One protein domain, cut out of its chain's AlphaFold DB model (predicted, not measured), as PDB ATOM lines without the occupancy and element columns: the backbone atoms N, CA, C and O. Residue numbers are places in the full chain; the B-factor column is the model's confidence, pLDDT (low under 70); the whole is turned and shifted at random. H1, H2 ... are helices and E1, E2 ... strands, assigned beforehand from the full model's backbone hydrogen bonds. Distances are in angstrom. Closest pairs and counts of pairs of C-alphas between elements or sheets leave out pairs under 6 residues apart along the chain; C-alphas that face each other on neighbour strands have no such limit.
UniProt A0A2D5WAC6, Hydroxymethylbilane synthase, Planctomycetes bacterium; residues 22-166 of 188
ATOM      1  N   ASP A  22      11.103 -14.025  41.347       79.25
ATOM      2  CA  ASP A  22      12.307 -14.745  41.804       79.25
ATOM      3  C   ASP A  22      13.069 -13.998  42.909       79.25
ATOM      4  O   ASP A  22      13.744 -14.599  43.754       79.25
ATOM      5  N   ALA A  23      12.989 -12.666  42.890       82.06
ATOM      6  CA  ALA A  23      13.663 -11.798  43.837       82.06
ATOM      7  C   ALA A  23      12.991 -10.428  43.943       82.06
ATOM      8  O   ALA A  23      12.298  -9.976  43.032       82.06
ATOM      9  N   ILE A  24      13.267  -9.741  45.049       84.81
ATOM     10  CA  ILE A  24      12.852  -8.356  45.275       84.81
ATOM     11  C   ILE A  24      14.055  -7.461  45.560       84.81
ATOM     12  O   ILE A  24      15.102  -7.912  46.033       84.81
ATOM     13  N   LEU A  25      13.873  -6.173  45.280       87.00
ATOM     14  CA  LEU A  25      14.854  -5.129  45.529       87.00
ATOM     15  C   LEU A  25      14.294  -4.158  46.570       87.00
ATOM     16  O   LEU A  25      13.255  -3.541  46.345       87.00
ATOM     17  N   LEU A  26      14.967  -4.031  47.712       89.12
ATOM     18  CA  LEU A  26      14.509  -3.205  48.832       89.12
ATOM     19  C   LEU A  26      15.587  -2.225  49.292       89.12
ATOM     20  O   LEU A  26      16.779  -2.455  49.123       89.12
ATOM     21  N   SER A  27      15.175  -1.131  49.930       89.44
ATOM     22  CA  SER A  27      16.109  -0.254  50.644       89.44
ATOM     23  C   SER A  27      16.590  -0.929  51.930       89.44
ATOM     24  O   SER A  27      15.767  -1.285  52.775       89.44
ATOM     25  N   ARG A  28      17.913  -1.012  52.119       89.06
ATOM     26  CA  ARG A  28      18.572  -1.465  53.358       89.06
ATOM     27  C   ARG A  28      18.026  -0.723  54.575       89.06
ATOM     28  O   ARG A  28      17.596  -1.344  55.537       89.06
ATOM     29  N   ALA A  29      17.956   0.606  54.491       91.00
ATOM     30  CA  ALA A  29      17.474   1.434  55.593       91.00
ATOM     31  C   ALA A  29      16.000   1.162  55.932       91.00
ATOM     32  O   ALA A  29      15.605   1.288  57.086       91.00
ATOM     33  N   GLY A  30      15.181   0.787  54.942       89.50
ATOM     34  CA  GLY A  30      13.791   0.394  55.178       89.50
ATOM     35  C   GLY A  30      13.695  -0.931  55.931       89.50
ATOM     36  O   GLY A  30      12.968  -1.020  56.914       89.50
ATOM     37  N   VAL A  31      14.481  -1.926  55.507       90.50
ATOM     38  CA  VAL A  31      14.589  -3.232  56.174       90.50
ATOM     39  C   VAL A  31      15.047  -3.069  57.626       90.50
ATOM     40  O   VAL A  31      14.411  -3.608  58.527       90.50
ATOM     41  N   GLU A  32      16.099  -2.280  57.861       90.94
ATOM     42  CA  GLU A  32      16.658  -2.043  59.198       90.94
ATOM     43  C   GLU A  32      15.686  -1.304  60.123       90.94
ATOM     44  O   GLU A  32      15.454  -1.739  61.249       90.94
ATOM     45  N   ARG A  33      15.081  -0.203  59.656       93.44
ATOM     46  CA  ARG A  33      14.166   0.617  60.473       93.44
ATOM     47  C   ARG A  33      12.890  -0.124  60.851       93.44
ATOM     48  O   ARG A  33      12.352   0.119  61.925       93.44
ATOM     49  N   LEU A  34      12.412  -0.998  59.969       92.75
ATOM     50  CA  LEU A  34      11.240  -1.836  60.214       92.75
ATOM     51  C   LEU A  34      11.585  -3.156  60.914       92.75
ATOM     52  O   LEU A  34      10.672  -3.923  61.200       92.75
ATOM     53  N   GLN A  35      12.871  -3.420  61.177       91.69
ATOM     54  CA  GLN A  35      13.353  -4.650  61.810       91.69
ATOM     55  C   GLN A  35      12.804  -5.914  61.131       91.69
ATOM     56  O   GLN A  35      12.399  -6.869  61.795       91.69
ATOM     57  N   LEU A  36      12.748  -5.908  59.796       86.81
ATOM     58  CA  LEU A  36      12.236  -7.052  59.050       86.81
ATOM     59  C   LEU A  36      13.194  -8.235  59.208       86.81
ATOM     60  O   LEU A  36      14.399  -8.090  58.993       86.81
ATOM     61  N   ASP A  37      12.651  -9.403  59.542       84.50
ATOM     62  CA  ASP A  37      13.437 -10.630  59.621       84.50
ATOM     63  C   ASP A  37      13.877 -11.063  58.220       84.50
ATOM     64  O   ASP A  37      13.064 -11.465  57.389       84.50
ATOM     65  N   THR A  38      15.175 -10.963  57.949       83.50
ATOM     66  CA  THR A  38      15.781 -11.397  56.689       83.50
ATOM     67  C   THR A  38      16.544 -12.711  56.811       83.50
ATOM     68  O   THR A  38      17.071 -13.182  55.806       83.50
ATOM     69  N   ALA A  39      16.568 -13.349  57.988       83.81
ATOM     70  CA  ALA A  39      17.217 -14.643  58.191       83.81
ATOM     71  C   ALA A  39      16.757 -15.746  57.216       83.81
ATOM     72  O   ALA A  39      17.610 -16.526  56.784       83.81
ATOM     73  N   PRO A  40      15.472 -15.839  56.807       81.25
ATOM     74  CA  PRO A  40      15.052 -16.855  55.844       81.25
ATOM     75  C   PRO A  40      15.388 -16.489  54.391       81.25
ATOM     76  O   PRO A  40      14.935 -17.174  53.478       81.25
ATOM     77  N   LEU A  41      16.121 -15.404  54.134       79.25
ATOM     78  CA  LEU A  41      16.356 -14.890  52.791       79.25
ATOM     79  C   LEU A  41      17.842 -14.868  52.452       79.25
ATOM     80  O   LEU A  41      18.700 -14.635  53.300       79.25
ATOM     81  N   LEU A  42      18.146 -15.036  51.165       82.25
ATOM     82  CA  LEU A  42      19.488 -14.779  50.664       82.25
ATOM     83  C   LEU A  42      19.591 -13.298  50.285       82.25
ATOM     84  O   LEU A  42      18.974 -12.868  49.307       82.25
ATOM     85  N   VAL A  43      20.344 -12.537  51.080       83.25
ATOM     86  CA  VAL A  43      20.480 -11.080  50.957       83.25
ATOM     87  C   VAL A  43      21.824 -10.715  50.343       83.25
ATOM     88  O   VAL A  43      22.868 -11.182  50.795       83.25
ATOM     89  N   PHE A  44      21.802  -9.826  49.352       86.69
ATOM     90  CA  PHE A  44      22.998  -9.241  48.758       86.69
ATOM     91  C   PHE A  44      22.911  -7.727  48.799       86.69
ATOM     92  O   PHE A  44      21.903  -7.137  48.412       86.69
ATOM     93  N   GLU A  45      23.981  -7.096  49.250       86.12
ATOM     94  CA  GLU A  45      24.070  -5.645  49.298       86.12
ATOM     95  C   GLU A  45      24.703  -5.123  48.015       86.12
ATOM     96  O   GLU A  45      25.783  -5.554  47.610       86.12
ATOM     97  N   LEU A  46      24.005  -4.196  47.364       89.50
ATOM     98  CA  LEU A  46      24.518  -3.525  46.182       89.50
ATOM     99  C   LEU A  46      25.376  -2.335  46.606       89.50
ATOM    100  O   LEU A  46      24.925  -1.470  47.364       89.50
ATOM    101  N   ASP A  47      26.602  -2.289  46.086       90.38
ATOM    102  CA  ASP A  47      27.520  -1.182  46.316       90.38
ATOM    103  C   ASP A  47      26.959   0.100  45.669       90.38
ATOM    104  O   ASP A  47      26.784   0.134  44.444       90.38
ATOM    105  N   PRO A  48      26.708   1.172  46.447       90.56
ATOM    106  CA  PRO A  48      26.194   2.443  45.929       90.56
ATOM    107  C   PRO A  48      27.064   3.092  44.843       90.56
ATOM    108  O   PRO A  48      26.572   3.927  44.091       90.56
ATOM    109  N   ARG A  49      28.347   2.722  44.743       92.62
ATOM    110  CA  ARG A  49      29.262   3.205  43.698       92.62
ATOM    111  C   ARG A  49      28.962   2.594  42.330       92.62
ATOM    112  O   ARG A  49      29.166   3.252  41.317       92.62
ATOM    113  N   SER A  50      28.491   1.347  42.305       90.19
ATOM    114  CA  SER A  50      28.073   0.639  41.084       90.19
ATOM    115  C   SER A  50      26.563   0.672  40.856       90.19
ATOM    116  O   SER A  50      26.094   0.439  39.747       90.19
ATOM    117  N   TRP A  51      25.795   0.924  41.913       90.31
ATOM    118  CA  TRP A  51      24.340   0.927  41.897       90.31
ATOM    119  C   TRP A  51      23.817   2.080  42.763       90.31
ATOM    120  O   TRP A  51      23.326   1.858  43.878       90.31
ATOM    121  N   PRO A  52      23.969   3.334  42.302       92.81
ATOM    122  CA  PRO A  52      23.474   4.481  43.045       92.81
ATOM    123  C   PRO A  52      21.949   4.393  43.159       92.81
ATOM    124  O   PRO A  52      21.243   4.080  42.201       92.81
ATOM    125  N   GLY A  53      21.449   4.618  44.373       91.69
ATOM    126  CA  GLY A  53      20.022   4.558  44.668       91.69
ATOM    127  C   GLY A  53      19.281   5.819  44.232       91.69
ATOM    128  O   GLY A  53      19.847   6.734  43.637       91.69
ATOM    129  N   ALA A  54      17.994   5.877  44.578       92.31
ATOM    130  CA  ALA A  54      17.220   7.100  44.422       92.31
ATOM    131  C   ALA A  54      17.881   8.259  45.207       92.31
ATOM    132  O   ALA A  54      18.330   8.031  46.334       92.31
ATOM    133  N   PRO A  55      17.902   9.486  44.665       93.94
ATOM    134  CA  PRO A  55      18.421  10.664  45.356       93.94
ATOM    135  C   PRO A  55      17.822  10.841  46.758       93.94
ATOM    136  O   PRO A  55      16.598  10.871  46.918       93.94
ATOM    137  N   GLY A  56      18.670  10.960  47.777       91.88
ATOM    138  CA  GLY A  56      18.274  11.050  49.182       91.88
ATOM    139  C   GLY A  56      17.771   9.741  49.789       91.88
ATOM    140  O   GLY A  56      17.102   9.765  50.825       91.88
ATOM    141  N   GLN A  57      18.048   8.586  49.173       92.88
ATOM    142  CA  GLN A  57      17.674   7.295  49.747       92.88
ATOM    143  C   GLN A  57      18.247   7.158  51.164       92.88
ATOM    144  O   GLN A  57      19.433   7.352  51.395       92.88
ATOM    145  N   ALA A  58      17.388   6.729  52.091       91.56
ATOM    146  CA  ALA A  58      17.651   6.614  53.526       91.56
ATOM    147  C   ALA A  58      17.706   7.940  54.304       91.56
ATOM    148  O   ALA A  58      17.596   7.882  55.530       91.56
ATOM    149  N   THR A  59      17.764   9.108  53.667       93.94
ATOM    150  CA  THR A  59      17.686  10.394  54.375       93.94
ATOM    151  C   THR A  59      16.284  10.608  54.954       93.94
ATOM    152  O   THR A  59      15.278  10.329  54.302       93.94
ATOM    153  N   ILE A  60      16.215  11.079  56.202       94.56
ATOM    154  CA  ILE A  60      14.979  11.565  56.825       94.56
ATOM    155  C   ILE A  60      15.052  13.087  56.802       94.56
ATOM    156  O   ILE A  60      16.000  13.663  57.328       94.56
ATOM    157  N   ALA A  61      14.061  13.717  56.180       92.88
ATOM    158  CA  ALA A  61      13.913  15.163  56.157       92.88
ATOM    159  C   ALA A  61      12.693  15.561  56.991       92.88
ATOM    160  O   ALA A  61      11.677  14.863  56.976       92.88
ATOM    161  N   VAL A  62      12.801  16.681  57.702       93.50
ATOM    162  CA  VAL A  62      11.679  17.304  58.407       93.50
ATOM    163  C   VAL A  62      11.258  18.533  57.615       93.50
ATOM    164  O   VAL A  62      12.085  19.393  57.323       93.50
ATOM    165  N   GLU A  63       9.981  18.604  57.256       93.25
ATOM    166  CA  GLU A  63       9.395  19.753  56.571       93.25
ATOM    167  C   GLU A  63       8.625  20.614  57.574       93.25
ATOM    168  O   GLU A  63       7.881  20.109  58.416       93.25
ATOM    169  N   THR A  64       8.812  21.925  57.485       93.38
ATOM    170  CA  THR A  64       8.134  22.911  58.325       93.38
ATOM    171  C   THR A  64       7.846  24.176  57.522       93.38
ATOM    172  O   THR A  64       8.439  24.411  56.468       93.38
ATOM    173  N   ARG A  65       6.948  25.020  58.037       94.06
ATOM    174  CA  ARG A  65       6.788  26.397  57.564       94.06
ATOM    175  C   ARG A  65       8.052  27.203  57.871       94.06
ATOM    176  O   ARG A  65       8.674  27.019  58.915       94.06
ATOM    177  N   THR A  66       8.381  28.138  56.988       90.06
ATOM    178  CA  THR A  66       9.576  28.992  57.093       90.06
ATOM    179  C   THR A  66       9.473  30.079  58.164       90.06
ATOM    180  O   THR A  66      10.484  30.669  58.521       90.06
ATOM    181  N   GLU A  67       8.269  30.363  58.667       94.94
ATOM    182  CA  GLU A  67       8.013  31.441  59.637       94.94
ATOM    183  C   GLU A  67       8.228  31.013  61.105       94.94
ATOM    184  O   GLU A  67       8.244  31.849  62.003       94.94
ATOM    185  N   GLU A  68       8.437  29.719  61.366       93.88
ATOM    186  CA  GLU A  68       8.565  29.151  62.717       93.88
ATOM    187  C   GLU A  68      10.030  29.184  63.204       93.88
ATOM    188  O   GLU A  68      10.710  28.158  63.248       93.88
ATOM    189  N   ALA A  69      10.546  30.370  63.544       93.19
ATOM    190  CA  ALA A  69      11.965  30.575  63.878       93.19
ATOM    191  C   ALA A  69      12.479  29.701  65.043       93.19
ATOM    192  O   ALA A  69      13.587  29.157  64.977       93.19
ATOM    193  N   ASP A  70      11.664  29.523  66.087       94.31
ATOM    194  CA  ASP A  70      12.017  28.693  67.246       94.31
ATOM    195  C   ASP A  70      12.147  27.213  66.853       94.31
ATOM    196  O   ASP A  70      13.089  26.528  67.259       94.31
ATOM    197  N   LEU A  71      11.240  26.726  65.998       95.00
ATOM    198  CA  LEU A  71      11.287  25.364  65.472       95.00
ATOM    199  C   LEU A  71      12.493  25.164  64.552       95.00
ATOM    200  O   LEU A  71      13.180  24.156  64.674       95.00
ATOM    201  N   LEU A  72      12.791  26.121  63.670       93.25
ATOM    202  CA  LEU A  72      13.970  26.057  62.801       93.25
ATOM    203  C   LEU A  72      15.265  25.962  63.616       93.25
ATOM    204  O   LEU A  72      16.126  25.147  63.296       93.25
ATOM    205  N   THR A  73      15.370  26.724  64.706       94.69
ATOM    206  CA  THR A  73      16.523  26.667  65.619       94.69
ATOM    207  C   THR A  73      16.651  25.293  66.282       94.69
ATOM    208  O   THR A  73      17.747  24.738  66.361       94.69
ATOM    209  N   ALA A  74      15.536  24.706  66.725       95.00
ATOM    210  CA  ALA A  74      15.531  23.369  67.314       95.00
ATOM    211  C   ALA A  74      15.884  22.272  66.291       95.00
ATOM    212  O   ALA A  74      16.618  21.337  66.617       95.00
ATOM    213  N   LEU A  75      15.391  22.388  65.055       94.50
ATOM    214  CA  LEU A  75      15.705  21.456  63.970       94.50
ATOM    215  C   LEU A  75      17.179  21.533  63.561       94.50
ATOM    216  O   LEU A  75      17.772  20.501  63.249       94.50
ATOM    217  N   ASP A  76      17.791  22.716  63.621       93.00
ATOM    218  CA  ASP A  76      19.212  22.889  63.315       93.00
ATOM    219  C   ASP A  76      20.110  22.053  64.234       93.00
ATOM    220  O   ASP A  76      21.082  21.449  63.783       93.00
ATOM    221  N   ALA A  77      19.736  21.943  65.513       94.62
ATOM    222  CA  ALA A  77      20.485  21.190  66.513       94.62
ATOM    223  C   ALA A  77      20.508  19.672  66.258       94.62
ATOM    224  O   ALA A  77      21.440  18.995  66.694       94.62
ATOM    225  N   ILE A  78      19.501  19.127  65.565       94.94
ATOM    226  CA  ILE A  78      19.429  17.699  65.208       94.94
ATOM    227  C   ILE A  78      19.851  17.424  63.760       94.94
ATOM    228  O   ILE A  78      19.898  16.266  63.338       94.94
ATOM    229  N   ASN A  79      20.135  18.468  62.982       96.19
ATOM    230  CA  ASN A  79      20.461  18.338  61.575       96.19
ATOM    231  C   ASN A  79      21.914  17.891  61.374       96.19
ATOM    232  O   ASN A  79      22.865  18.495  61.871       96.19
ATOM    233  N   HIS A  80      22.097  16.848  60.570       96.75
ATOM    234  CA  HIS A  80      23.423  16.399  60.177       96.75
ATOM    235  C   HIS A  80      23.860  17.104  58.888       96.75
ATOM    236  O   HIS A  80      23.489  16.700  57.783       96.75
ATOM    237  N   ARG A  81      24.683  18.151  59.034       94.38
ATOM    238  CA  ARG A  81      25.110  19.040  57.934       94.38
ATOM    239  C   ARG A  81      25.699  18.323  56.731       94.38
ATOM    240  O   ARG A  81      25.419  18.697  55.597       94.38
ATOM    241  N   GLU A  82      26.505  17.291  56.950       94.25
ATOM    242  CA  GLU A  82      27.089  16.555  55.831       94.25
ATOM    243  C   GLU A  82      26.019  15.792  55.037       94.25
ATOM    244  O   GLU A  82      26.018  15.837  53.807       94.25
ATOM    245  N   THR A  83      25.059  15.155  55.716       95.12
ATOM    246  CA  THR A  83      23.948  14.457  55.050       95.12
ATOM    247  C   THR A  83      23.046  15.429  54.303       95.12
ATOM    248  O   THR A  83      22.654  15.124  53.177       95.12
ATOM    249  N   GLU A  84      22.739  16.589  54.892       94.94
ATOM    250  CA  GLU A  84      21.975  17.661  54.244       94.94
ATOM    251  C   GLU A  84      22.626  18.065  52.916       94.94
ATOM    252  O   GLU A  84      21.987  18.031  51.865       94.94
ATOM    253  N   VAL A  85      23.920  18.381  52.957       95.00
ATOM    254  CA  VAL A  85      24.678  18.877  51.807       95.00
ATOM    255  C   VAL A  85      24.810  17.813  50.708       95.00
ATOM    256  O   VAL A  85      24.562  18.108  49.537       95.00
ATOM    257  N   LEU A  86      25.147  16.566  51.060       95.88
ATOM    258  CA  LEU A  86      25.266  15.469  50.090       95.88
ATOM    259  C   LEU A  86      23.907  15.092  49.482       95.88
ATOM    260  O   LEU A  86      23.794  14.957  48.264       95.88
ATOM    261  N   THR A  87      22.851  15.020  50.298       95.56
ATOM    262  CA  THR A  87      21.484  14.763  49.813       95.56
ATOM    263  C   THR A  87      20.998  15.897  48.908       95.56
ATOM    264  O   THR A  87      20.353  15.656  47.886       95.56
ATOM    265  N   GLY A  88      21.314  17.148  49.256       95.44
ATOM    266  CA  GLY A  88      21.004  18.318  48.440       95.44
ATOM    267  C   GLY A  88      21.635  18.236  47.050       95.44
ATOM    268  O   GLY A  88      20.955  18.493  46.056       95.44
ATOM    269  N   ALA A  89      22.892  17.796  46.963       96.06
ATOM    270  CA  ALA A  89      23.569  17.565  45.690       96.06
ATOM    271  C   ALA A  89      22.888  16.483  44.841       96.06
ATOM    272  O   ALA A  89      22.610  16.718  43.666       96.06
ATOM    273  N   GLU A  90      22.551  15.331  45.424       96.00
ATOM    274  CA  GLU A  90      21.836  14.260  44.714       96.00
ATOM    275  C   GLU A  90      20.495  14.751  44.144       96.00
ATOM    276  O   GLU A  90      20.164  14.492  42.984       96.00
ATOM    277  N   ARG A  91      19.734  15.512  44.940       93.88
ATOM    278  CA  ARG A  91      18.455  16.107  44.520       93.88
ATOM    279  C   ARG A  91      18.638  17.157  43.427       93.88
ATOM    280  O   ARG A  91      17.830  17.218  42.505       93.88
ATOM    281  N   CYS A  92      19.697  17.959  43.505       93.44
ATOM    282  CA  CYS A  92      20.038  18.946  42.484       93.44
ATOM    283  C   CYS A  92      20.310  18.282  41.123       93.44
ATOM    284  O   CYS A  92      19.896  18.798  40.086       93.44
ATOM    285  N   LEU A  93      20.945  17.110  41.120       94.38
ATOM    286  CA  LEU A  93      21.217  16.354  39.897       94.38
ATOM    287  C   LEU A  93      19.949  15.751  39.289       94.38
ATOM    288  O   LEU A  93      19.786  15.796  38.074       94.38
ATOM    289  N   LEU A  94      19.020  15.265  40.117       92.06
ATOM    290  CA  LEU A  94      17.705  14.818  39.642       92.06
ATOM    291  C   LEU A  94      16.922  15.955  38.973       92.06
ATOM    292  O   LEU A  94      16.316  15.756  37.921       92.06
ATOM    293  N   LEU A  95      16.966  17.154  39.565       89.44
ATOM    294  CA  LEU A  95      16.361  18.351  38.980       89.44
ATOM    295  C   LEU A  95      17.015  18.713  37.642       89.44
ATOM    296  O   LEU A  95      16.303  18.998  36.684       89.44
ATOM    297  N   ALA A  96      18.347  18.647  37.552       89.25
ATOM    298  CA  ALA A  96      19.077  18.884  36.304       89.25
ATOM    299  C   ALA A  96      18.753  17.842  35.220       89.25
ATOM    300  O   ALA A  96      18.727  18.171  34.039       89.25
ATOM    301  N   TYR A  97      18.470  16.600  35.619       88.31
ATOM    302  CA  TYR A  97      18.008  15.542  34.721       88.31
ATOM    303  C   TYR A  97      16.573  15.775  34.217       88.31
ATOM    304  O   TYR A  97      16.166  15.170  33.233       88.31
ATOM    305  N   GLY A  98      15.792  16.653  34.854       80.81
ATOM    306  CA  GLY A  98      14.402  16.917  34.469       80.81
ATOM    307  C   GLY A  98      13.447  15.764  34.798       80.81
ATOM    308  O   GLY A  98      12.364  15.670  34.224       80.81
ATOM    309  N   GLY A  99      13.848  14.868  35.706       70.00
ATOM    310  CA  GLY A  99      13.093  13.677  36.082       70.00
ATOM    311  C   GLY A  99      12.364  13.804  37.420       70.00
ATOM    312  O   GLY A  99      12.826  14.470  38.342       70.00
ATOM    313  N   GLY A 100      11.225  13.119  37.543       67.88
ATOM    314  CA  GLY A 100      10.523  12.909  38.817       67.88
ATOM    315  C   GLY A 100      10.915  11.592  39.500       67.88
ATOM    316  O   GLY A 100      11.873  10.932  39.112       67.88
ATOM    317  N   CYS A 101      10.128  11.148  40.482       66.88
ATOM    318  CA  CYS A 101      10.368   9.899  41.225       66.88
ATOM    319  C   CYS A 101      10.370   8.613  40.374       66.88
ATOM    320  O   CYS A 101      10.867   7.588  40.830       66.88
ATOM    321  N   HIS A 102       9.818   8.655  39.159       72.50
ATOM    322  CA  HIS A 102       9.795   7.528  38.219       72.50
ATOM    323  C   HIS A 102      10.858   7.636  37.119       72.50
ATOM    324  O   HIS A 102      10.866   6.833  36.188       72.50
ATOM    325  N   ALA A 103      11.736   8.637  37.196       79.88
ATOM    326  CA  ALA A 103      12.850   8.756  36.275       79.88
ATOM    327  C   ALA A 103      13.833   7.587  36.462       79.88
ATOM    328  O   ALA A 103      14.102   7.203  37.602       79.88
ATOM    329  N   PRO A 104      14.416   7.045  35.376       86.38
ATOM    330  CA  PRO A 104      15.492   6.059  35.443       86.38
ATOM    331  C   PRO A 104      16.809   6.748  35.838       86.38
ATOM    332  O   PRO A 104      17.742   6.854  35.040       86.38
ATOM    333  N   PHE A 105      16.841   7.275  37.064       90.69
ATOM    334  CA  PHE A 105      17.902   8.117  37.594       90.69
ATOM    335  C   PHE A 105      18.266   7.701  39.022       90.69
ATOM    336  O   PHE A 105      17.409   7.615  39.903       90.69
ATOM    337  N   GLY A 106      19.556   7.492  39.257       94.12
ATOM    338  CA  GLY A 106      20.140   7.273  40.570       94.12
ATOM    339  C   GLY A 106      21.303   8.227  40.802       94.12
ATOM    340  O   GLY A 106      22.074   8.512  39.886       94.12
ATOM    341  N   ALA A 107      21.447   8.709  42.032       95.81
ATOM    342  CA  ALA A 107      22.588   9.520  42.432       95.81
ATOM    343  C   ALA A 107      23.049   9.137  43.835       95.81
ATOM    344  O   ALA A 107      22.237   8.836  44.706       95.81
ATOM    345  N   TYR A 108      24.361   9.157  44.036       97.25
ATOM    346  CA  TYR A 108      24.984   8.943  45.332       97.25
ATOM    347  C   TYR A 108      26.191   9.867  45.481       97.25
ATOM    348  O   TYR A 108      27.144   9.771  44.708       97.25
ATOM    349  N   ALA A 109      26.157  10.759  46.466       96.62
ATOM    350  CA  ALA A 109      27.256  11.660  46.779       96.62
ATOM    351  C   ALA A 109      27.952  11.224  48.069       96.62
ATOM    352  O   ALA A 109      27.310  10.900  49.069       96.62
ATOM    353  N   ARG A 110      29.285  11.249  48.079       94.81
ATOM    354  CA  ARG A 110      30.071  10.965  49.283       94.81
ATOM    355  C   ARG A 110      31.296  11.855  49.396       94.81
ATOM    356  O   ARG A 110      31.890  12.255  48.396       94.81
ATOM    357  N   ARG A 111      31.719  12.094  50.633       93.81
ATOM    358  CA  ARG A 111      32.993  12.736  50.951       93.81
ATOM    359  C   ARG A 111      34.025  11.676  51.326       93.81
ATOM    360  O   ARG A 111      33.734  10.755  52.085       93.81
ATOM    361  N   THR A 112      35.227  11.796  50.780       90.75
ATOM    362  CA  THR A 112      36.410  11.045  51.213       90.75
ATOM    363  C   THR A 112      37.360  11.985  51.957       90.75
ATOM    364  O   THR A 112      37.110  13.185  52.062       90.75
ATOM    365  N   SER A 113      38.473  11.463  52.475       87.88
ATOM    366  CA  SER A 113      39.478  12.280  53.166       87.88
ATOM    367  C   SER A 113      40.136  13.341  52.275       87.88
ATOM    368  O   SER A 113      40.701  14.295  52.801       87.88
ATOM    369  N   SER A 114      40.106  13.171  50.950       87.94
ATOM    370  CA  SER A 114      40.838  14.021  50.000       87.94
ATOM    371  C   SER A 114      39.969  14.673  48.927       87.94
ATOM    372  O   SER A 114      40.436  15.604  48.279       87.94
ATOM    373  N   GLN A 115      38.746  14.187  48.696       91.50
ATOM    374  CA  GLN A 115      37.879  14.676  47.622       91.50
ATOM    375  C   GLN A 115      36.400  14.390  47.895       91.50
ATOM    376  O   GLN A 115      36.037  13.682  48.836       91.50
ATOM    377  N   VAL A 116      35.535  14.925  47.042       93.56
ATOM    378  CA  VAL A 116      34.118  14.564  46.972       93.56
ATOM    379  C   VAL A 116      33.881  13.765  45.697       93.56
ATOM    380  O   VAL A 116      34.455  14.069  44.657       93.56
ATOM    381  N   GLU A 117      33.051  12.732  45.778       96.06
ATOM    382  CA  GLU A 117      32.690  11.882  44.646       96.06
ATOM    383  C   GLU A 117      31.174  11.851  44.500       96.06
ATOM    384  O   GLU A 117      30.450  11.618  45.470       96.06
ATOM    385  N   VAL A 118      30.703  12.063  43.275       97.00
ATOM    386  CA  VAL A 118      29.294  11.940  42.906       97.00
ATOM    387  C   VAL A 118      29.166  10.826  41.878       97.00
ATOM    388  O   VAL A 118      29.762  10.888  40.809       97.00
ATOM    389  N   PHE A 119      28.379   9.807  42.191       96.75
ATOM    390  CA  PHE A 119      28.038   8.713  41.291       96.75
ATOM    391  C   PHE A 119      26.646   8.976  40.728       96.75
ATOM    392  O   PHE A 119      25.713   9.200  41.498       96.75
ATOM    393  N   VAL A 120      26.497   8.954  39.406       95.50
ATOM    394  CA  VAL A 120      25.215   9.152  38.720       95.50
ATOM    395  C   VAL A 120      24.958   7.981  37.791       95.50
ATOM    396  O   VAL A 120      25.807   7.646  36.969       95.50
ATOM    397  N   ALA A 121      23.776   7.390  37.910       92.94
ATOM    398  CA  ALA A 121      23.220   6.457  36.949       92.94
ATOM    399  C   ALA A 121      22.031   7.114  36.249       92.94
ATOM    400  O   ALA A 121      21.091   7.529  36.921       92.94
ATOM    401  N   ALA A 122      22.049   7.214  34.925       90.44
ATOM    402  CA  ALA A 122      20.964   7.830  34.170       90.44
ATOM    403  C   ALA A 122      20.792   7.160  32.806       90.44
ATOM    404  O   ALA A 122      21.775   6.862  32.126       90.44
ATOM    405  N   ALA A 123      19.546   6.940  32.389       85.00
ATOM    406  CA  ALA A 123      19.243   6.637  30.990       85.00
ATOM    407  C   ALA A 123      19.021   7.944  30.201       85.00
ATOM    408  O   ALA A 123      18.534   8.919  30.781       85.00
ATOM    409  N   PRO A 124      19.312   7.995  28.891       78.81
ATOM    410  CA  PRO A 124      18.946   9.141  28.062       78.81
ATOM    411  C   PRO A 124      17.433   9.400  28.124       78.81
ATOM    412  O   PRO A 124      16.640   8.455  28.069       78.81
ATOM    413  N   LEU A 125      17.022  10.669  28.213       67.38
ATOM    414  CA  LEU A 125      15.603  11.039  28.218       67.38
ATOM    415  C   LEU A 125      14.898  10.548  26.935       67.38
ATOM    416  O   LEU A 125      15.510  10.347  25.879       67.38
ATOM    417  N   HIS A 126      13.600  10.272  27.043       64.62
ATOM    418  CA  HIS A 126      12.794   9.749  25.941       64.62
ATOM    419  C   HIS A 126      12.686  10.764  24.791       64.62
ATOM    420  O   HIS A 126      12.451  11.948  25.021       64.62
ATOM    421  N   VAL A 127      12.816  10.264  23.561       56.00
ATOM    422  CA  VAL A 127      12.382  10.943  22.336       56.00
ATOM    423  C   VAL A 127      11.121  10.214  21.881       56.00
ATOM    424  O   VAL A 127      11.095   8.981  21.904       56.00
ATOM    425  N   GLU A 128      10.078  10.963  21.529       49.78
ATOM    426  CA  GLU A 128       8.770  10.422  21.147       49.78
ATOM    427  C   GLU A 128       8.912   9.311  20.085       49.78
ATOM    428  O   GLU A 128       9.475   9.538  19.015       49.78
ATOM    429  N   GLY A 129       8.436   8.097  20.400       57.50
ATOM    430  CA  GLY A 129       8.466   6.930  19.500       57.50
ATOM    431  C   GLY A 129       9.417   5.779  19.875       57.50
ATOM    432  O   GLY A 129       9.367   4.736  19.225       57.50
ATOM    433  N   GLU A 130      10.241   5.906  20.922       60.97
ATOM    434  CA  GLU A 130      11.169   4.845  21.370       60.97
ATOM    435  C   GLU A 130      10.683   4.070  22.615       60.97
ATOM    436  O   GLU A 130      10.111   4.663  23.530       60.97
ATOM    437  N   ASP A 131      10.958   2.758  22.720       61.91
ATOM    438  CA  ASP A 131      10.650   1.988  23.943       61.91
ATOM    439  C   ASP A 131      11.541   2.464  25.113       61.91
ATOM    440  O   ASP A 131      12.765   2.299  25.065       61.91
ATOM    441  N   PRO A 132      10.968   3.014  26.202       55.12
ATOM    442  CA  PRO A 132      11.737   3.496  27.350       55.12
ATOM    443  C   PRO A 132      12.517   2.390  28.083       55.12
ATOM    444  O   PRO A 132      13.439   2.695  28.834       55.12
ATOM    445  N   ARG A 133      12.190   1.109  27.867       58.00
ATOM    446  CA  ARG A 133      12.884  -0.047  28.467       58.00
ATOM    447  C   ARG A 133      14.095  -0.508  27.657       58.00
ATOM    448  O   ARG A 133      14.825  -1.376  28.120       58.00
ATOM    449  N   ALA A 134      14.300   0.036  26.458       61.41
ATOM    450  CA  ALA A 134      15.361  -0.386  25.546       61.41
ATOM    451  C   ALA A 134      16.651   0.446  25.664       61.41
ATOM    452  O   ALA A 134      17.628   0.148  24.976       61.41
ATOM    453  N   LYS A 135      16.681   1.486  26.512       67.69
ATOM    454  CA  LYS A 135      17.847   2.369  26.633       67.69
ATOM    455  C   LYS A 135      18.850   1.852  27.669       67.69
ATOM    456  O   LYS A 135      18.439   1.466  28.765       67.69
ATOM    457  N   PRO A 136      20.159   1.872  27.362       76.00
ATOM    458  CA  PRO A 136      21.174   1.548  28.348       76.00
ATOM    459  C   PRO A 136      21.171   2.602  29.456       76.00
ATOM    460  O   PRO A 136      21.042   3.802  29.212       76.00
ATOM    461  N   MET A 137      21.320   2.138  30.691       83.81
ATOM    462  CA  MET A 137      21.587   3.018  31.817       83.81
ATOM    463  C   MET A 137      23.095   3.285  31.857       83.81
ATOM    464  O   MET A 137      23.888   2.342  31.885       83.81
ATOM    465  N   HIS A 138      23.491   4.555  31.854       89.06
ATOM    466  CA  HIS A 138      24.892   4.954  31.941       89.06
ATOM    467  C   HIS A 138      25.241   5.290  33.384       89.06
ATOM    468  O   HIS A 138      24.549   6.091  34.010       89.06
ATOM    469  N   LEU A 139      26.320   4.702  33.896       91.31
ATOM    470  CA  LEU A 139      26.867   4.986  35.219       91.31
ATOM    471  C   LEU A 139      28.169   5.777  35.080       91.31
ATOM    472  O   LEU A 139      29.065   5.369  34.341       91.31
ATOM    473  N   ARG A 140      28.308   6.867  35.835       93.19
ATOM    474  CA  ARG A 140      29.534   7.668  35.866       93.19
ATOM    475  C   ARG A 140      29.845   8.192  37.263       93.19
ATOM    476  O   ARG A 140      28.944   8.555  38.013       93.19
ATOM    477  N   CYS A 141      31.136   8.245  37.588       94.62
ATOM    478  CA  CYS A 141      31.661   8.898  38.785       94.62
ATOM    479  C   CYS A 141      32.287  10.250  38.418       94.62
ATOM    480  O   CYS A 141      33.011  10.359  37.426       94.62
ATOM    481  N   PHE A 142      32.028  11.259  39.242       95.69
ATOM    482  CA  PHE A 142      32.536  12.619  39.123       95.69
ATOM    483  C   PHE A 142      33.285  12.982  40.411       95.69
ATOM    484  O   PHE A 142      32.656  13.395  41.391       95.69
ATOM    485  N   PRO A 143      34.613  12.787  40.458       94.50
ATOM    486  CA  PRO A 143      35.430  13.282  41.556       94.50
ATOM    487  C   PRO A 143      35.634  14.798  41.428       94.50
ATOM    488  O   PRO A 143      35.786  15.329  40.327       94.50
ATOM    489  N   GLY A 144      35.677  15.499  42.556       91.62
ATOM    490  CA  GLY A 144      35.939  16.933  42.626       91.62
ATOM    491  C   GLY A 144      36.683  17.308  43.903       91.62
ATOM    492  O   GLY A 144      36.533  16.656  44.938       91.62
ATOM    493  N   ALA A 145      37.478  18.380  43.838       91.25
ATOM    494  CA  ALA A 145      38.154  18.938  45.014       91.25
ATOM    495  C   ALA A 145      37.150  19.346  46.110       91.25
ATOM    496  O   ALA A 145      37.430  19.240  47.302       91.25
ATOM    497  N   ASP A 146      35.955  19.753  45.692       92.38
ATOM    498  CA  ASP A 146      34.803  19.994  46.542       92.38
ATOM    499  C   ASP A 146      33.516  19.485  45.869       92.38
ATOM    500  O   ASP A 146      33.516  18.981  44.740       92.38
ATOM    501  N   LEU A 147      32.401  19.599  46.594       91.62
ATOM    502  CA  LEU A 147      31.100  19.146  46.113       91.62
ATOM    503  C   LEU A 147      30.590  19.979  44.932       91.62
ATOM    504  O   LEU A 147      29.930  19.429  44.059       91.62
ATOM    505  N   SER A 148      30.906  21.274  44.888       92.06
ATOM    506  CA  SER A 148      30.469  22.162  43.807       92.06
ATOM    507  C   SER A 148      31.076  21.723  42.476       92.06
ATOM    508  O   SER A 148      30.357  21.529  41.497       92.06
ATOM    509  N   ALA A 149      32.384  21.456  42.462       92.12
ATOM    510  CA  ALA A 149      33.099  20.963  41.292       92.12
ATOM    511  C   ALA A 149      32.556  19.606  40.811       92.12
ATOM    512  O   ALA A 149      32.308  19.429  39.616       92.12
ATOM    513  N   ALA A 150      32.328  18.666  41.735       93.88
ATOM    514  CA  ALA A 150      31.788  17.347  41.406       93.88
ATOM    515  C   ALA A 150      30.362  17.431  40.824       93.88
ATOM    516  O   ALA A 150      30.068  16.814  39.799       93.88
ATOM    517  N   VAL A 151      29.485  18.232  41.442       94.38
ATOM    518  CA  VAL A 151      28.099  18.431  40.988       94.38
ATOM    519  C   VAL A 151      28.055  19.135  39.637       94.38
ATOM    520  O   VAL A 151      27.325  18.685  38.760       94.38
ATOM    521  N   ALA A 152      28.858  20.180  39.424       93.25
ATOM    522  CA  ALA A 152      28.895  20.900  38.153       93.25
ATOM    523  C   ALA A 152      29.307  19.984  36.987       93.25
ATOM    524  O   ALA A 152      28.685  20.011  35.923       93.25
ATOM    525  N   ALA A 153      30.309  19.123  37.194       93.56
ATOM    526  CA  ALA A 153      30.730  18.143  36.194       93.56
ATOM    527  C   ALA A 153      29.624  17.116  35.889       93.56
ATOM    528  O   ALA A 153      29.361  16.809  34.724       93.56
ATOM    529  N   ALA A 154      28.943  16.626  36.927       94.50
ATOM    530  CA  ALA A 154      27.826  15.702  36.782       94.50
ATOM    531  C   ALA A 154      26.633  16.343  36.049       94.50
ATOM    532  O   ALA A 154      26.075  15.740  35.136       94.50
ATOM    533  N   GLN A 155      26.284  17.589  36.379       92.50
ATOM    534  CA  GLN A 155      25.234  18.355  35.700       92.50
ATOM    535  C   GLN A 155      25.550  18.579  34.223       92.50
ATOM    536  O   GLN A 155      24.680  18.373  33.381       92.50
ATOM    537  N   ALA A 156      26.789  18.948  33.888       91.06
ATOM    538  CA  ALA A 156      27.200  19.130  32.498       91.06
ATOM    539  C   ALA A 156      27.037  17.836  31.682       91.06
ATOM    540  O   ALA A 156      26.536  17.870  30.561       91.06
ATOM    541  N   TRP A 157      27.399  16.686  32.262       91.25
ATOM    542  CA  TRP A 157      27.194  15.382  31.628       91.25
ATOM    543  C   TRP A 157      25.708  15.029  31.464       91.25
ATOM    544  O   TRP A 157      25.314  14.507  30.419       91.25
ATOM    545  N   ILE A 158      24.880  15.351  32.463       89.06
ATOM    546  CA  ILE A 158      23.428  15.146  32.409       89.06
ATOM    547  C   ILE A 158      22.805  15.967  31.275       89.06
ATOM    548  O   ILE A 158      22.109  15.415  30.423       89.06
ATOM    549  N   VAL A 159      23.104  17.268  31.231       85.50
ATOM    550  CA  VAL A 159      22.571  18.217  30.237       85.50
ATOM    551  C   VAL A 159      23.045  17.883  28.823       85.50
ATOM    552  O   VAL A 159      22.309  18.093  27.864       85.50
ATOM    553  N   ALA A 160      24.234  17.294  28.679       85.19
ATOM    554  CA  ALA A 160      24.718  16.781  27.401       85.19
ATOM    555  C   ALA A 160      23.936  15.552  26.887       85.19
ATOM    556  O   ALA A 160      24.208  15.084  25.786       85.19
ATOM    557  N   GLY A 161      22.971  15.021  27.646       79.88
ATOM    558  CA  GLY A 161      22.072  13.954  27.201       79.88
ATOM    559  C   GLY A 161      22.403  12.563  27.732       79.88
ATOM    560  O   GLY A 161      21.873  11.597  27.197       79.88
ATOM    561  N   CYS A 162      23.239  12.449  28.776       75.56
ATOM    562  CA  CYS A 162      23.554  11.182  29.455       75.56
ATOM    563  C   CYS A 162      23.978  10.071  28.470       75.56
ATOM    564  O   CYS A 162      23.201   9.174  28.172       75.56
ATOM    565  N   GLY A 163      25.203  10.146  27.943       61.97
ATOM    566  CA  GLY A 163      25.725   9.193  26.944       61.97
ATOM    567  C   GLY A 163      26.469   9.852  25.776       61.97
ATOM    568  O   GLY A 163      27.163   9.177  25.026       61.97
ATOM    569  N   ALA A 164      26.385  11.182  25.647       54.41
ATOM    570  CA  ALA A 164      26.983  11.942  24.543       54.41
ATOM    571  C   ALA A 164      28.491  12.248  24.682       54.41
ATOM    572  O   ALA A 164      29.098  12.783  23.759       54.41
ATOM    573  N   LEU A 165      29.113  11.924  25.819       45.16
ATOM    574  CA  LEU A 165      30.554  12.092  26.035       45.16
ATOM    575  C   LEU A 165      31.199  10.709  26.098       45.16
ATOM    576  O   LEU A 165      31.248  10.116  27.176       45.16
ATOM    577  N   GLY A 166      31.636  10.209  24.940       39.56
ATOM    578  CA  GLY A 166      32.275   8.898  24.806       39.56
ATOM    579  C   GLY A 166      33.564   8.760  25.621       39.56
ATOM    580  O   GLY A 166      34.280   9.746  25.801       39.56
TER     581      GLY A 166
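This is residues 22 to 166 of the 188 residues of the protein "Hydroxymethylbilane synthase" of Planctomycetes bacterium (UniProt A0A2D5WAC6). A small three-stranded sheet, E3, E4 and E5, has two helices, H3 and H4, side by side over one face, while a loose lobe of E1, H1 and E2 lies off beyond its other face. H2 lies out past the end where H3 begins, and residues 65 to 71, of which 69 to 71 belong to H2, stick out there. The printed part has 145 residues, with four named helices and five named strands in the order E1 H1 E2 H2 H3 E3 E4 E5 H4; the sheet runs E3 E4 E5, antiparallel throughout, and the class is mixed, helices and strands. The whole is only just compact, close to loose, with a radius of gyration of the C-alphas of 17.5 A and spans of 52 by 44 by 35 A.

E1, residues 23 to 27, begins with C-alpha 23 at (13.663, -11.798, 43.837). H1 is residues 28 to 33, and E2 is residues 42 to 46. H2, residues 69 to 78, is 14.9 A long. H3, residues 81 to 97, is the longest helix at 24.5 A and begins with C-alpha 81 at (25.110, 19.040, 57.934). E3, residues 105 to 111, measures 20.7 A; E4, residues 116 to 122, 19.6 A; E5, residues 138 to 144, 19.5 A. H4, residues 147 to 159, is 18.0 A long and ends with C-alpha 159 at (22.571, 18.217, 30.237).

E3, E4 and E5 form a meander, each strand the antiparallel neighbour of the one before. In the hairpin of E3 and E4, N 106 and O 121 are 2.8 A apart, within hydrogen-bond range. In the hairpin of E4 and E5, N 120 and O 140 are 2.8 A apart, also within range. H3 and H4 are on the same face, giving two layers, helices on one face of a sheet. H3 has a height over the sheet of 7.7 A; its closest C-alphas to E3 are those of Glu 90 and Ala 107, 5.3 A. H4 has a height of 7.9 A and runs along the strands, at 22 degrees to E5 on the local plane; the closest C-alphas of the two are those of Gly 144 and Ala 150, 4.3 A. H3 and H4 touch, closest at the C-alphas of Tyr 97 and Ile 158, 5.9 A, at a shallow tilt of 16 degrees, the same way. H2 is apart from H3. E1 and E2 pair with no named strand but are near each other, with 9 pairs of C-alphas within 10 A. In H1, H3 and H4 every O i to N i+4 pair is within hydrogen-bond range; in H2, 4 of 6 are.

The C-alphas farthest apart, those of Asp 70 and Gly 129, are 52.6 A apart. The printed part has no cut. The links E2 to H2, 22 residues, and E4 to E5, 15 residues, are long. Mean pLDDT of the printed part is 86.9, with residues 100 to 101, 125 to 135 and 163 to 166 under 70.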